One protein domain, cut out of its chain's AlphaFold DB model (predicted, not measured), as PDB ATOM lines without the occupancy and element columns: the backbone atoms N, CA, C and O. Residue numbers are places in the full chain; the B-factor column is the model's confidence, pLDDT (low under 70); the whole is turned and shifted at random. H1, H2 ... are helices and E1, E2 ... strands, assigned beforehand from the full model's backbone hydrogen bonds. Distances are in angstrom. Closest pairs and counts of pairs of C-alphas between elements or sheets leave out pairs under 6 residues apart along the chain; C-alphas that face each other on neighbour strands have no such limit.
ATOM      1  N   ARG A  33      13.768 -30.642 -42.550       91.38
ATOM      2  CA  ARG A  33      14.250 -29.334 -42.977       91.38
ATOM      3  C   ARG A  33      15.755 -29.384 -43.259       91.38
ATOM      4  O   ARG A  33      16.494 -29.977 -42.466       91.38
ATOM      5  N   PRO A  34      16.226 -28.789 -44.368       92.56
ATOM      6  CA  PRO A  34      17.648 -28.748 -44.675       92.56
ATOM      7  C   PRO A  34      18.403 -27.908 -43.640       92.56
ATOM      8  O   PRO A  34      17.938 -26.854 -43.217       92.56
ATOM      9  N   ARG A  35      19.600 -28.366 -43.252       90.06
ATOM     10  CA  ARG A  35      20.451 -27.659 -42.279       90.06
ATOM     11  C   ARG A  35      21.033 -26.363 -42.845       90.06
ATOM     12  O   ARG A  35      21.202 -25.401 -42.106       90.06
ATOM     13  N   ASN A  36      21.367 -26.357 -44.135       94.00
ATOM     14  CA  ASN A  36      21.839 -25.166 -44.829       94.00
ATOM     15  C   ASN A  36      20.697 -24.564 -45.647       94.00
ATOM     16  O   ASN A  36      20.223 -25.180 -46.603       94.00
ATOM     17  N   VAL A  37      20.307 -23.347 -45.291       94.81
ATOM     18  CA  VAL A  37      19.235 -22.595 -45.945       94.81
ATOM     19  C   VAL A  37      19.541 -22.374 -47.435       94.81
ATOM     20  O   VAL A  37      18.688 -22.628 -48.283       94.81
ATOM     21  N   LYS A  38      20.802 -22.063 -47.772       93.81
ATOM     22  CA  LYS A  38      21.251 -21.771 -49.147       93.81
ATOM     23  C   LYS A  38      21.146 -22.944 -50.127       93.81
ATOM     24  O   LYS A  38      21.271 -22.758 -51.332       93.81
ATOM     25  N   SER A  39      20.928 -24.161 -49.626       94.12
ATOM     26  CA  SER A  39      20.733 -25.340 -50.480       94.12
ATOM     27  C   SER A  39      19.420 -25.299 -51.268       94.12
ATOM     28  O   SER A  39      19.320 -25.915 -52.329       94.12
ATOM     29  N   VAL A  40      18.417 -24.564 -50.779       93.62
ATOM     30  CA  VAL A  40      17.105 -24.449 -51.417       93.62
ATOM     31  C   VAL A  40      17.100 -23.246 -52.348       93.62
ATOM     32  O   VAL A  40      17.198 -22.122 -51.886       93.62
ATOM     33  N   LYS A  41      16.960 -23.452 -53.659       93.00
ATOM     34  CA  LYS A  41      16.917 -22.344 -54.637       93.00
ATOM     35  C   LYS A  41      15.503 -21.863 -54.968       93.00
ATOM     36  O   LYS A  41      15.341 -20.777 -55.507       93.00
ATOM     37  N   ASP A  42      14.489 -22.674 -54.672       93.62
ATOM     38  CA  ASP A  42      13.098 -22.338 -54.971       93.62
ATOM     39  C   ASP A  42      12.506 -21.414 -53.896       93.62
ATOM     40  O   ASP A  42      12.551 -21.710 -52.694       93.62
ATOM     41  N   LEU A  43      11.915 -20.305 -54.341       93.44
ATOM     42  CA  LEU A  43      11.279 -19.309 -53.483       93.44
ATOM     43  C   LEU A  43      10.076 -19.905 -52.743       93.44
ATOM     44  O   LEU A  43       9.978 -19.790 -51.521       93.44
ATOM     45  N   LYS A  44       9.199 -20.617 -53.463       92.12
ATOM     46  CA  LYS A  44       7.969 -21.190 -52.885       92.12
ATOM     47  C   LYS A  44       8.294 -22.212 -51.804       92.12
ATOM     48  O   LYS A  44       7.622 -22.279 -50.776       92.12
ATOM     49  N   LEU A  45       9.327 -23.020 -52.028       92.25
ATOM     50  CA  LEU A  45       9.786 -23.981 -51.037       92.25
ATOM     51  C   LEU A  45      10.383 -23.286 -49.805       92.25
ATOM     52  O   LEU A  45      10.085 -23.690 -48.681       92.25
ATOM     53  N   SER A  46      11.170 -22.224 -50.001       94.06
ATOM     54  CA  SER A  46      11.776 -21.441 -48.915       94.06
ATOM     55  C   SER A  46      10.725 -20.788 -48.011       94.06
ATOM     56  O   SER A  46      10.817 -20.882 -46.787       94.06
ATOM     57  N   GLU A  47       9.669 -20.210 -48.588       93.56
ATOM     58  CA  GLU A  47       8.543 -19.650 -47.827       93.56
ATOM     59  C   GLU A  47       7.814 -20.714 -47.001       93.56
ATOM     60  O   GLU A  47       7.468 -20.483 -45.839       93.56
ATOM     61  N   LYS A  48       7.612 -21.916 -47.556       93.38
ATOM     62  CA  LYS A  48       6.981 -23.005 -46.803       93.38
ATOM     63  C   LYS A  48       7.857 -23.491 -45.644       93.38
ATOM     64  O   LYS A  48       7.318 -23.752 -44.569       93.38
ATOM     65  N   TRP A  49       9.181 -23.561 -45.814       95.19
ATOM     66  CA  TRP A  49      10.096 -23.864 -44.705       95.19
ATOM     67  C   TRP A  49      10.057 -22.783 -43.626       95.19
ATOM     68  O   TRP A  49       9.938 -23.123 -42.450       95.19
ATOM     69  N   ARG A  50      10.052 -21.500 -44.008       94.81
ATOM     70  CA  ARG A  50       9.862 -20.379 -43.075       94.81
ATOM     71  C   ARG A  50       8.570 -20.530 -42.268       94.81
ATOM     72  O   ARG A  50       8.594 -20.390 -41.048       94.81
ATOM     73  N   ASN A  51       7.454 -20.846 -42.926       94.19
ATOM     74  CA  ASN A  51       6.163 -21.025 -42.260       94.19
ATOM     75  C   ASN A  51       6.163 -22.226 -41.307       94.19
ATOM     76  O   ASN A  51       5.548 -22.165 -40.242       94.19
ATOM     77  N   GLN A  52       6.885 -23.297 -41.643       94.38
ATOM     78  CA  GLN A  52       7.072 -24.412 -40.720       94.38
ATOM     79  C   GLN A  52       7.848 -23.984 -39.466       94.38
ATOM     80  O   GLN A  52       7.422 -24.320 -38.361       94.38
ATOM     81  N   VAL A  53       8.939 -23.218 -39.618       95.38
ATOM     82  CA  VAL A  53       9.705 -22.677 -38.476       95.38
ATOM     83  C   VAL A  53       8.787 -21.830 -37.596       95.38
ATOM     84  O   VAL A  53       8.775 -21.981 -36.378       95.38
ATOM     85  N   LEU A  54       7.977 -20.967 -38.216       93.88
ATOM     86  CA  LEU A  54       7.046 -20.097 -37.510       93.88
ATOM     87  C   LEU A  54       6.005 -20.897 -36.717       93.88
ATOM     88  O   LEU A  54       5.765 -20.595 -35.554       93.88
ATOM     89  N   GLY A  55       5.440 -21.956 -37.305       94.94
ATOM     90  CA  GLY A  55       4.503 -22.838 -36.609       94.94
ATOM     91  C   GLY A  55       5.137 -23.581 -35.426       94.94
ATOM     92  O   GLY A  55       4.491 -23.757 -34.394       94.94
ATOM     93  N   GLU A  56       6.402 -23.993 -35.545       95.19
ATOM     94  CA  GLU A  56       7.165 -24.584 -34.438       95.19
ATOM     95  C   GLU A  56       7.419 -23.566 -33.319       95.19
ATOM     96  O   GLU A  56       7.219 -23.898 -32.150       95.19
ATOM     97  N   ILE A  57       7.780 -22.324 -33.664       95.19
ATOM     98  CA  ILE A  57       7.936 -21.220 -32.705       95.19
ATOM     99  C   ILE A  57       6.620 -20.976 -31.968       95.19
ATOM    100  O   ILE A  57       6.612 -20.990 -30.741       95.19
ATOM    101  N   SER A  58       5.504 -20.815 -32.686       94.31
ATOM    102  CA  SER A  58       4.199 -20.557 -32.069       94.31
ATOM    103  C   SER A  58       3.816 -21.646 -31.071       94.31
ATOM    104  O   SER A  58       3.454 -21.319 -29.948       94.31
ATOM    105  N   ARG A  59       3.976 -22.930 -31.430       95.62
ATOM    106  CA  ARG A  59       3.691 -24.056 -30.522       95.62
ATOM    107  C   ARG A  59       4.551 -24.021 -29.262       95.62
ATOM    108  O   ARG A  59       4.039 -24.273 -28.177       95.62
ATOM    109  N   LYS A  60       5.845 -23.710 -29.391       95.81
ATOM    110  CA  LYS A  60       6.748 -23.621 -28.235       95.81
ATOM    111  C   LYS A  60       6.461 -22.405 -27.363       95.81
ATOM    112  O   LYS A  60       6.547 -22.521 -26.149       95.81
ATOM    113  N   ILE A  61       6.072 -21.273 -27.951       93.25
ATOM    114  CA  ILE A  61       5.628 -20.100 -27.187       93.25
ATOM    115  C   ILE A  61       4.406 -20.457 -26.340       93.25
ATOM    116  O   ILE A  61       4.369 -20.089 -25.171       93.25
ATOM    117  N   THR A  62       3.441 -21.198 -26.897       93.69
ATOM    118  CA  THR A  62       2.288 -21.683 -26.125       93.69
ATOM    119  C   THR A  62       2.733 -22.627 -25.006       93.69
ATOM    120  O   THR A  62       2.328 -22.439 -23.870       93.69
ATOM    121  N   LEU A  63       3.636 -23.571 -25.296       95.06
ATOM    122  CA  LEU A  63       4.147 -24.538 -24.316       95.06
ATOM    123  C   LEU A  63       4.909 -23.882 -23.146       95.06
ATOM    124  O   LEU A  63       4.812 -24.338 -22.013       95.06
ATOM    125  N   ILE A  64       5.656 -22.797 -23.386       94.38
ATOM    126  CA  ILE A  64       6.368 -22.065 -22.318       94.38
ATOM    127  C   ILE A  64       5.402 -21.433 -21.307       94.38
ATOM    128  O   ILE A  64       5.789 -21.173 -20.167       94.38
ATOM    129  N   GLN A  65       4.162 -21.152 -21.708       92.00
ATOM    130  CA  GLN A  65       3.167 -20.540 -20.829       92.00
ATOM    131  C   GLN A  65       2.554 -21.537 -19.837       92.00
ATOM    132  O   GLN A  65       1.899 -21.099 -18.895       92.00
ATOM    133  N   ASP A  66       2.798 -22.840 -19.996       93.44
ATOM    134  CA  ASP A  66       2.248 -23.859 -19.107       93.44
ATOM    135  C   ASP A  66       2.801 -23.720 -17.675       93.44
ATOM    136  O   ASP A  66       4.011 -23.653 -17.429       93.44
ATOM    137  N   GLU A  67       1.898 -23.712 -16.692       92.56
ATOM    138  CA  GLU A  67       2.238 -23.535 -15.272       92.56
ATOM    139  C   GLU A  67       2.972 -24.747 -14.678       92.56
ATOM    140  O   GLU A  67       3.804 -24.602 -13.780       92.56
ATOM    141  N   MET A  68       2.719 -25.936 -15.224       93.62
ATOM    142  CA  MET A  68       3.286 -27.203 -14.749       93.62
ATOM    143  C   MET A  68       4.762 -27.390 -15.122       93.62
ATOM    144  O   MET A  68       5.397 -28.347 -14.679       93.62
ATOM    145  N   LEU A  69       5.309 -26.506 -15.959       93.62
ATOM    146  CA  LEU A  69       6.671 -26.623 -16.451       93.62
ATOM    147  C   LEU A  69       7.690 -26.155 -15.399       93.62
ATOM    148  O   LEU A  69       7.507 -25.121 -14.757       93.62
ATOM    149  N   SER A  70       8.774 -26.917 -15.236       94.75
ATOM    150  CA  SER A  70       9.874 -26.568 -14.330       94.75
ATOM    151  C   SER A  70      10.755 -25.459 -14.913       94.75
ATOM    152  O   SER A  70      10.936 -25.373 -16.126       94.75
ATOM    153  N   ASP A  71      11.396 -24.667 -14.054       93.38
ATOM    154  CA  ASP A  71      12.307 -23.587 -14.449       93.38
ATOM    155  C   ASP A  71      13.436 -24.039 -15.391       93.38
ATOM    156  O   ASP A  71      13.851 -23.284 -16.267       93.38
ATOM    157  N   TYR A  72      13.947 -25.265 -15.243       94.75
ATOM    158  CA  TYR A  72      14.960 -25.814 -16.157       94.75
ATOM    159  C   TYR A  72      14.391 -26.067 -17.554       94.75
ATOM    160  O   TYR A  72      14.974 -25.653 -18.550       94.75
ATOM    161  N   GLN A  73      13.202 -26.664 -17.622       95.62
ATOM    162  CA  GLN A  73      12.510 -26.912 -18.884       95.62
ATOM    163  C   GLN A  73      12.122 -25.599 -19.576       95.62
ATOM    164  O   GLN A  73      12.199 -25.504 -20.796       95.62
ATOM    165  N   ILE A  74      11.752 -24.565 -18.810       95.44
ATOM    166  CA  ILE A  74      11.499 -23.219 -19.344       95.44
ATOM    167  C   ILE A  74      12.766 -22.654 -20.005       95.44
ATOM    168  O   ILE A  74      12.671 -22.081 -21.091       95.44
ATOM    169  N   ARG A  75      13.948 -22.832 -19.395       94.38
ATOM    170  CA  ARG A  75      15.233 -22.403 -19.979       94.38
ATOM    171  C   ARG A  75      15.530 -23.147 -21.282       94.38
ATOM    172  O   ARG A  75      15.774 -22.495 -22.295       94.38
ATOM    173  N   ASP A  76      15.400 -24.473 -21.282       96.19
ATOM    174  CA  ASP A  76      15.626 -25.302 -22.472       96.19
ATOM    175  C   ASP A  76      14.677 -24.914 -23.617       96.19
ATOM    176  O   ASP A  76      15.108 -24.706 -24.754       96.19
ATOM    177  N   LEU A  77      13.382 -24.736 -23.331       96.19
ATOM    178  CA  LEU A  77      12.417 -24.288 -24.334       96.19
ATOM    179  C   LEU A  77      12.753 -22.890 -24.861       96.19
ATOM    180  O   LEU A  77      12.616 -22.637 -26.058       96.19
ATOM    181  N   ASN A  78      13.204 -21.979 -24.000       95.38
ATOM    182  CA  ASN A  78      13.595 -20.636 -24.410       95.38
ATOM    183  C   ASN A  78      14.831 -20.663 -25.329       95.38
ATOM    184  O   ASN A  78      14.859 -19.965 -26.348       95.38
ATOM    185  N   ASP A  79      15.814 -21.519 -25.044       95.75
ATOM    186  CA  ASP A  79      16.966 -21.766 -25.919       95.75
ATOM    187  C   ASP A  79      16.548 -22.342 -27.272       95.75
ATOM    188  O   ASP A  79      17.015 -21.900 -28.331       95.75
ATOM    189  N   GLU A  80      15.622 -23.297 -27.265       96.62
ATOM    190  CA  GLU A  80      15.081 -23.873 -28.484       96.62
ATOM    191  C   GLU A  80      14.316 -22.846 -29.328       96.62
ATOM    192  O   GLU A  80      14.482 -22.827 -30.550       96.62
ATOM    193  N   ILE A  81      13.519 -21.966 -28.711       95.69
ATOM    194  CA  ILE A  81      12.852 -20.868 -29.425       95.69
ATOM    195  C   ILE A  81      13.889 -19.909 -29.997       95.69
ATOM    196  O   ILE A  81      13.800 -19.557 -31.169       95.69
ATOM    197  N   ASN A  82      14.915 -19.523 -29.236       95.31
ATOM    198  CA  ASN A  82      15.979 -18.654 -29.741       95.31
ATOM    199  C   ASN A  82      16.741 -19.277 -30.918       95.31
ATOM    200  O   ASN A  82      17.126 -18.583 -31.865       95.31
ATOM    201  N   LYS A  83      16.947 -20.597 -30.904       96.00
ATOM    202  CA  LYS A  83      17.515 -21.333 -32.039       96.00
ATOM    203  C   LYS A  83      16.603 -21.259 -33.265       96.00
ATOM    204  O   LYS A  83      17.088 -20.925 -34.345       96.00
ATOM    205  N   LEU A  84      15.302 -21.490 -33.095       95.50
ATOM    206  CA  LEU A  84      14.321 -21.380 -34.179       95.50
ATOM    207  C   LEU A  84      14.174 -19.941 -34.690       95.50
ATOM    208  O   LEU A  84      14.024 -19.739 -35.888       95.50
ATOM    209  N   MET A  85      14.276 -18.929 -33.828       93.88
ATOM    210  CA  MET A  85      14.222 -17.515 -34.220       93.88
ATOM    211  C   MET A  85      15.415 -17.120 -35.090       93.88
ATOM    212  O   MET A  85      15.242 -16.424 -36.093       93.88
ATOM    213  N   ARG A  86      16.621 -17.599 -34.758       93.88
ATOM    214  CA  ARG A  86      17.806 -17.426 -35.615       93.88
ATOM    215  C   ARG A  86      17.632 -18.124 -36.956       93.88
ATOM    216  O   ARG A  86      17.964 -17.558 -37.991       93.88
ATOM    217  N   GLU A  87      17.074 -19.327 -36.943       95.06
ATOM    218  CA  GLU A  87      16.791 -20.068 -38.165       95.06
ATOM    219  C   GLU A  87      15.735 -19.369 -39.037       95.06
ATOM    220  O   GLU A  87      15.920 -19.234 -40.243       95.06
ATOM    221  N   LYS A  88      14.666 -18.846 -38.428       94.88
ATOM    222  CA  LYS A  88      13.641 -18.028 -39.086       94.88
ATOM    223  C   LYS A  88      14.265 -16.803 -39.746       94.88
ATOM    224  O   LYS A  88      13.979 -16.550 -40.910       94.88
ATOM    225  N   LEU A  89      15.155 -16.092 -39.052       93.69
ATOM    226  CA  LEU A  89      15.896 -14.972 -39.641       93.69
ATOM    227  C   LEU A  89      16.781 -15.421 -40.810       93.69
ATOM    228  O   LEU A  89      16.799 -14.750 -41.835       93.69
ATOM    229  N   ALA A  90      17.467 -16.563 -40.701       95.12
ATOM    230  CA  ALA A  90      18.268 -17.105 -41.798       95.12
ATOM    231  C   ALA A  90      17.413 -17.416 -43.040       95.12
ATOM    232  O   ALA A  90      17.810 -17.076 -44.154       95.12
ATOM    233  N   TRP A  91      16.218 -17.990 -42.857       96.00
ATOM    234  CA  TRP A  91      15.251 -18.179 -43.942       96.00
ATOM    235  C   TRP A  91      14.770 -16.850 -44.532       96.00
ATOM    236  O   TRP A  91      14.653 -16.743 -45.747       96.00
ATOM    237  N   GLU A  92      14.516 -15.830 -43.712       94.88
ATOM    238  CA  GLU A  92      14.088 -14.508 -44.193       94.88
ATOM    239  C   GLU A  92      15.176 -13.795 -45.007       94.88
ATOM    240  O   GLU A  92      14.869 -13.241 -46.061       94.88
ATOM    241  N   TYR A  93      16.442 -13.869 -44.582       95.25
ATOM    242  CA  TYR A  93      17.571 -13.359 -45.368       95.25
ATOM    243  C   TYR A  93      17.718 -14.085 -46.702       95.25
ATOM    244  O   TYR A  93      17.933 -13.449 -47.728       95.25
ATOM    245  N   HIS A  94      17.570 -15.406 -46.701       95.19
ATOM    246  CA  HIS A  94      17.688 -16.204 -47.916       95.19
ATOM    247  C   HIS A  94      16.547 -15.959 -48.906       95.19
ATOM    248  O   HIS A  94      16.776 -15.844 -50.107       95.19
ATOM    249  N   ILE A  95      15.315 -15.816 -48.412       95.69
ATOM    250  CA  ILE A  95      14.168 -15.436 -49.247       95.69
ATOM    251  C   ILE A  95      14.420 -14.073 -49.895       95.69
ATOM    252  O   ILE A  95      14.178 -13.919 -51.090       95.69
ATOM    253  N   LYS A  96      14.961 -13.113 -49.138       94.88
ATOM    254  CA  LYS A  96      15.372 -11.817 -49.678       94.88
ATOM    255  C   LYS A  96      16.470 -11.959 -50.743       94.88
ATOM    256  O   LYS A  96      16.361 -11.331 -51.789       94.88
ATOM    257  N   GLU A  97      17.489 -12.789 -50.506       94.44
ATOM    258  CA  GLU A  97      18.608 -13.039 -51.439       94.44
ATOM    259  C   GLU A  97      18.126 -13.628 -52.778       94.44
ATOM    260  O   GLU A  97      18.616 -13.236 -53.831       94.44
ATOM    261  N   ILE A  98      17.119 -14.509 -52.756       94.31
ATOM    262  CA  ILE A  98      16.500 -15.083 -53.968       94.31
ATOM    263  C   ILE A  98      15.605 -14.066 -54.715       94.31
ATOM    264  O   ILE A  98      15.219 -14.309 -55.858       94.31
ATOM    265  N   GLY A  99      15.291 -12.912 -54.115       93.19
ATOM    266  CA  GLY A  99      14.403 -11.895 -54.694       93.19
ATOM    267  C   GLY A  99      12.939 -12.024 -54.262       93.19
ATOM    268  O   GLY A  99      12.037 -11.581 -54.970       93.19
ATOM    269  N   GLY A 100      12.686 -12.660 -53.118       93.31
ATOM    270  CA  GLY A 100      11.368 -12.767 -52.502       93.31
ATOM    271  C   GLY A 100      10.990 -11.578 -51.602       93.31
ATOM    272  O   GLY A 100      11.732 -10.601 -51.488       93.31
ATOM    273  N   PRO A 101       9.829 -11.656 -50.927       92.25
ATOM    274  CA  PRO A 101       9.343 -10.602 -50.036       92.25
ATOM    275  C   PRO A 101      10.262 -10.344 -48.833       92.25
ATOM    276  O   PRO A 101      10.768 -11.268 -48.194       92.25
ATOM    277  N   ASP A 102      10.410  -9.070 -48.458       91.50
ATOM    278  CA  ASP A 102      11.345  -8.647 -47.410       91.50
ATOM    279  C   ASP A 102      10.721  -8.731 -45.999       91.50
ATOM    280  O   ASP A 102      10.324  -7.737 -45.381       91.50
ATOM    281  N   TYR A 103      10.600  -9.953 -45.473       89.44
ATOM    282  CA  TYR A 103       9.943 -10.231 -44.185       89.44
ATOM    283  C   TYR A 103      10.616  -9.574 -42.967       89.44
ATOM    284  O   TYR A 103       9.953  -9.323 -41.958       89.44
ATOM    285  N   ILE A 104      11.906  -9.246 -43.057       87.44
ATOM    286  CA  ILE A 104      12.674  -8.613 -41.972       87.44
ATOM    287  C   ILE A 104      12.108  -7.224 -41.654       87.44
ATOM    288  O   ILE A 104      11.933  -6.862 -40.487       87.44
ATOM    289  N   ARG A 105      11.760  -6.458 -42.697       84.75
ATOM    290  CA  ARG A 105      11.180  -5.116 -42.561       84.75
ATOM    291  C   ARG A 105       9.806  -5.173 -41.899       84.75
ATOM    292  O   ARG A 105       9.524  -4.378 -41.005       84.75
ATOM    293  N   PHE A 106       8.977  -6.137 -42.297       76.88
ATOM    294  CA  PHE A 106       7.653  -6.333 -41.705       76.88
ATOM    295  C   PHE A 106       7.726  -6.790 -40.243       76.88
ATOM    296  O   PHE A 106       6.926  -6.340 -39.423       76.88
ATOM    297  N   SER A 107       8.721  -7.612 -39.890       71.50
ATOM    298  CA  SER A 107       8.896  -8.104 -38.521       71.50
ATOM    299  C   SER A 107       9.164  -6.974 -37.524       71.50
ATOM    300  O   SER A 107       8.587  -6.999 -36.443       71.50
ATOM    301  N   LYS A 108       9.963  -5.949 -37.869       68.88
ATOM    302  CA  LYS A 108      10.225  -4.816 -36.954       68.88
ATOM    303  C   LYS A 108       8.944  -4.073 -36.561       68.88
ATOM    304  O   LYS A 108       8.781  -3.715 -35.401       68.88
ATOM    305  N   LYS A 109       8.015  -3.900 -37.507       65.38
ATOM    306  CA  LYS A 109       6.734  -3.219 -37.265       65.38
ATOM    307  C   LYS A 109       5.749  -4.083 -36.469       65.38
ATOM    308  O   LYS A 109       5.005  -3.559 -35.652       65.38
ATOM    309  N   GLN A 110       5.743  -5.400 -36.686       60.59
ATOM    310  CA  GLN A 110       4.883  -6.319 -35.927       60.59
ATOM    311  C   GLN A 110       5.381  -6.567 -34.499       60.59
ATOM    312  O   GLN A 110       4.561  -6.689 -33.593       60.59
ATOM    313  N   ASN A 111       6.697  -6.595 -34.278       57.78
ATOM    314  CA  ASN A 111       7.281  -6.859 -32.961       57.78
ATOM    315  C   ASN A 111       6.984  -5.750 -31.938       57.78
ATOM    316  O   ASN A 111       6.948  -6.039 -30.749       57.78
ATOM    317  N   GLN A 112       6.700  -4.516 -32.374       55.66
ATOM    318  CA  GLN A 112       6.222  -3.456 -31.474       55.66
ATOM    319  C   GLN A 112       4.885  -3.816 -30.799       55.66
ATOM    320  O   GLN A 112       4.623  -3.366 -29.689       55.66
ATOM    321  N   ASN A 113       4.068  -4.674 -31.425       45.88
ATOM    322  CA  ASN A 113       2.779  -5.109 -30.876       45.88
ATOM    323  C   ASN A 113       2.895  -6.334 -29.947       45.88
ATOM    324  O   ASN A 113       2.007  -6.563 -29.131       45.88
ATOM    325  N   TYR A 114       3.978  -7.118 -30.032       52.16
ATOM    326  CA  TYR A 114       4.260  -8.227 -29.113       52.16
ATOM    327  C   TYR A 114       5.158  -7.735 -27.969       52.16
ATOM    328  O   TYR A 114       6.308  -8.139 -27.825       52.16
ATOM    329  N   SER A 115       4.615  -6.856 -27.127       51.84
ATOM    330  CA  SER A 115       5.286  -6.174 -26.005       51.84
ATOM    331  C   SER A 115       5.799  -7.084 -24.870       51.84
ATOM    332  O   SER A 115       6.169  -6.596 -23.801       51.84
ATOM    333  N   ASN A 116       5.814  -8.404 -25.065       61.88
ATOM    334  CA  ASN A 116       6.158  -9.392 -24.040       61.88
ATOM    335  C   ASN A 116       7.540 -10.031 -24.235       61.88
ATOM    336  O   ASN A 116       7.926 -10.884 -23.436       61.88
ATOM    337  N   GLU A 117       8.290  -9.636 -25.263       68.69
ATOM    338  CA  GLU A 117       9.653 -10.116 -25.491       68.69
ATOM    339  C   GLU A 117      10.661  -9.195 -24.803       68.69
ATOM    340  O   GLU A 117      10.692  -7.987 -25.046       68.69
ATOM    341  N   PHE A 118      11.506  -9.761 -23.942       76.69
ATOM    342  CA  PHE A 118      12.607  -9.023 -23.329       76.69
ATOM    343  C   PHE A 118      13.934  -9.477 -23.928       76.69
ATOM    344  O   PHE A 118      14.209 -10.676 -23.982       76.69
ATOM    345  N   VAL A 119      14.749  -8.528 -24.391       83.94
ATOM    346  CA  VAL A 119      16.040  -8.812 -25.028       83.94
ATOM    347  C   VAL A 119      17.166  -8.308 -24.136       83.94
ATOM    348  O   VAL A 119      17.302  -7.103 -23.924       83.94
ATOM    349  N   ILE A 120      17.999  -9.230 -23.659       81.69
ATOM    350  CA  ILE A 120      19.196  -8.938 -22.865       81.69
ATOM    351  C   ILE A 120      20.400  -9.396 -23.666       81.69
ATOM    352  O   ILE A 120      20.494 -10.573 -24.005       81.69
ATOM    353  N   ARG A 121      21.335  -8.487 -23.967       82.62
ATOM    354  CA  ARG A 121      22.610  -8.823 -24.637       82.62
ATOM    355  C   ARG A 121      22.429  -9.686 -25.907       82.62
ATOM    356  O   ARG A 121      23.222 -10.580 -26.179       82.62
ATOM    357  N   GLY A 122      21.354  -9.453 -26.669       82.62
ATOM    358  CA  GLY A 122      21.029 -10.200 -27.895       82.62
ATOM    359  C   GLY A 122      20.308 -11.543 -27.698       82.62
ATOM    360  O   GLY A 122      19.915 -12.166 -28.684       82.62
ATOM    361  N   TYR A 123      20.075 -11.975 -26.458       89.19
ATOM    362  CA  TYR A 123      19.290 -13.159 -26.120       89.19
ATOM    363  C   TYR A 123      17.866 -12.760 -25.715       89.19
ATOM    364  O   TYR A 123      17.672 -11.781 -24.993       89.19
ATOM    365  N   ARG A 124      16.857 -13.489 -26.206       90.75
ATOM    366  CA  ARG A 124      15.445 -13.150 -25.979       90.75
ATOM    367  C   ARG A 124      14.815 -14.085 -24.957       90.75
ATOM    368  O   ARG A 124      15.030 -15.293 -25.007       90.75
ATOM    369  N   TYR A 125      14.012 -13.529 -24.061       92.00
ATOM    370  CA  TYR A 125      13.195 -14.282 -23.115       92.00
ATOM    371  C   TYR A 125      11.722 -14.132 -23.485       92.00
ATOM    372  O   TYR A 125      11.220 -13.011 -23.613       92.00
ATOM    373  N   PHE A 126      11.044 -15.266 -23.661       90.81
ATOM    374  CA  PHE A 126       9.649 -15.330 -24.095       90.81
ATOM    375  C   PHE A 126       8.726 -15.731 -22.941       90.81
ATOM    376  O   PHE A 126       9.018 -16.667 -22.197       90.81
ATOM    377  N   GLY A 127       7.582 -15.051 -22.814       89.88
ATOM    378  CA  GLY A 127       6.513 -15.429 -21.884       89.88
ATOM    379  C   GLY A 127       7.018 -15.666 -20.457       89.88
ATOM    380  O   GLY A 127       7.638 -14.787 -19.855       89.88
ATOM    381  N   ARG A 128       6.789 -16.878 -19.931       90.75
ATOM    382  CA  ARG A 128       7.165 -17.258 -18.562       90.75
ATOM    383  C   ARG A 128       8.672 -17.257 -18.304       90.75
ATOM    384  O   ARG A 128       9.076 -17.047 -17.165       90.75
ATOM    385  N   ALA A 129       9.511 -17.389 -19.332       92.00
ATOM    386  CA  ALA A 129      10.966 -17.322 -19.168       92.00
ATOM    387  C   ALA A 129      11.443 -15.967 -18.606       92.00
ATOM    388  O   ALA A 129      12.485 -15.898 -17.963       92.00
ATOM    389  N   LYS A 130      10.648 -14.901 -18.771       90.06
ATOM    390  CA  LYS A 130      10.877 -13.590 -18.148       90.06
ATOM    391  C   LYS A 130      10.754 -13.623 -16.619       90.06
ATOM    392  O   LYS A 130      11.356 -12.803 -15.934       90.06
TER     393      LYS A 130
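What this domain is: This is residues 33 to 130 of the 322 residues of the protein "Pre-mRNA-splicing factor ISY1" of Ascoidea rubescens DSM 1968 (UniProt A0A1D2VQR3). What is the main picture? A long helical hairpin, H1 and H2 side by side, makes the length; past H2 the chain folds back along H2 as the short H3, a loop, the small strand hairpin E1 and E2, and H4. Residues 108 to 115, of which 108 to 111 belong to H3, stick out. What is it made of? The printed part has 98 residues and is mostly helix, with four named helices and two antiparallel strands in the order H1 H2 H3 E1 E2 H4. It is compact, with a radius of gyration of the C-alphas of 14.5 A, yet elongated, spanning 42 by 27 by 22 A.

How they stand to each other: What comes first? H1, residues 43 to 64, and the hub H2, residues 71 to 97, touch as a hairpin, opposite ways at a shallow tilt of 18 degrees; their closest C-alphas, Arg 50 and Trp 91, are 5.9 A apart. What follows? H3, residues 103 to 111, touches residues 89 to 96 of H2 alone, a hairpin at a steep tilt of 41 degrees, opposite ways, with closest C-alphas Glu 92 and Tyr 103 at 6.0 A. How do the last parts stand? E1, residues 118 to 120, and E2, residues 123 to 125, form an antiparallel hairpin; N 120 and O 123, 2.9 A apart, are within hydrogen-bond range. H4, residues 127 to 130, touches residues 71 to 78 of H2 alone, with closest C-alphas Ile 74 and Ala 129 at 5.9 A, and residues 61 to 64 of H1 alone, with Ile 64 and Arg 128 at 6.2 A. Are the helix backbones complete? Every O i to N i+4 pair is within range in H1 and H2, and 4 of 5 in H3; H4 is too short for such a pair.

Where its parts are: Where do the long helices run? H1 begins at C-alpha 43 (11.279, -19.309, -53.483) and is 31.7 A long; H2 is 39.0 A, and H3 12.0 A. Where does the last element end? H4 ends at C-alpha 130 (10.877, -13.590, -18.148).

The domain as a whole: Is it unbroken? The printed part has no cut, and no link is long. Where is confidence low? Residues 108 to 117 of the model are under pLDDT 70.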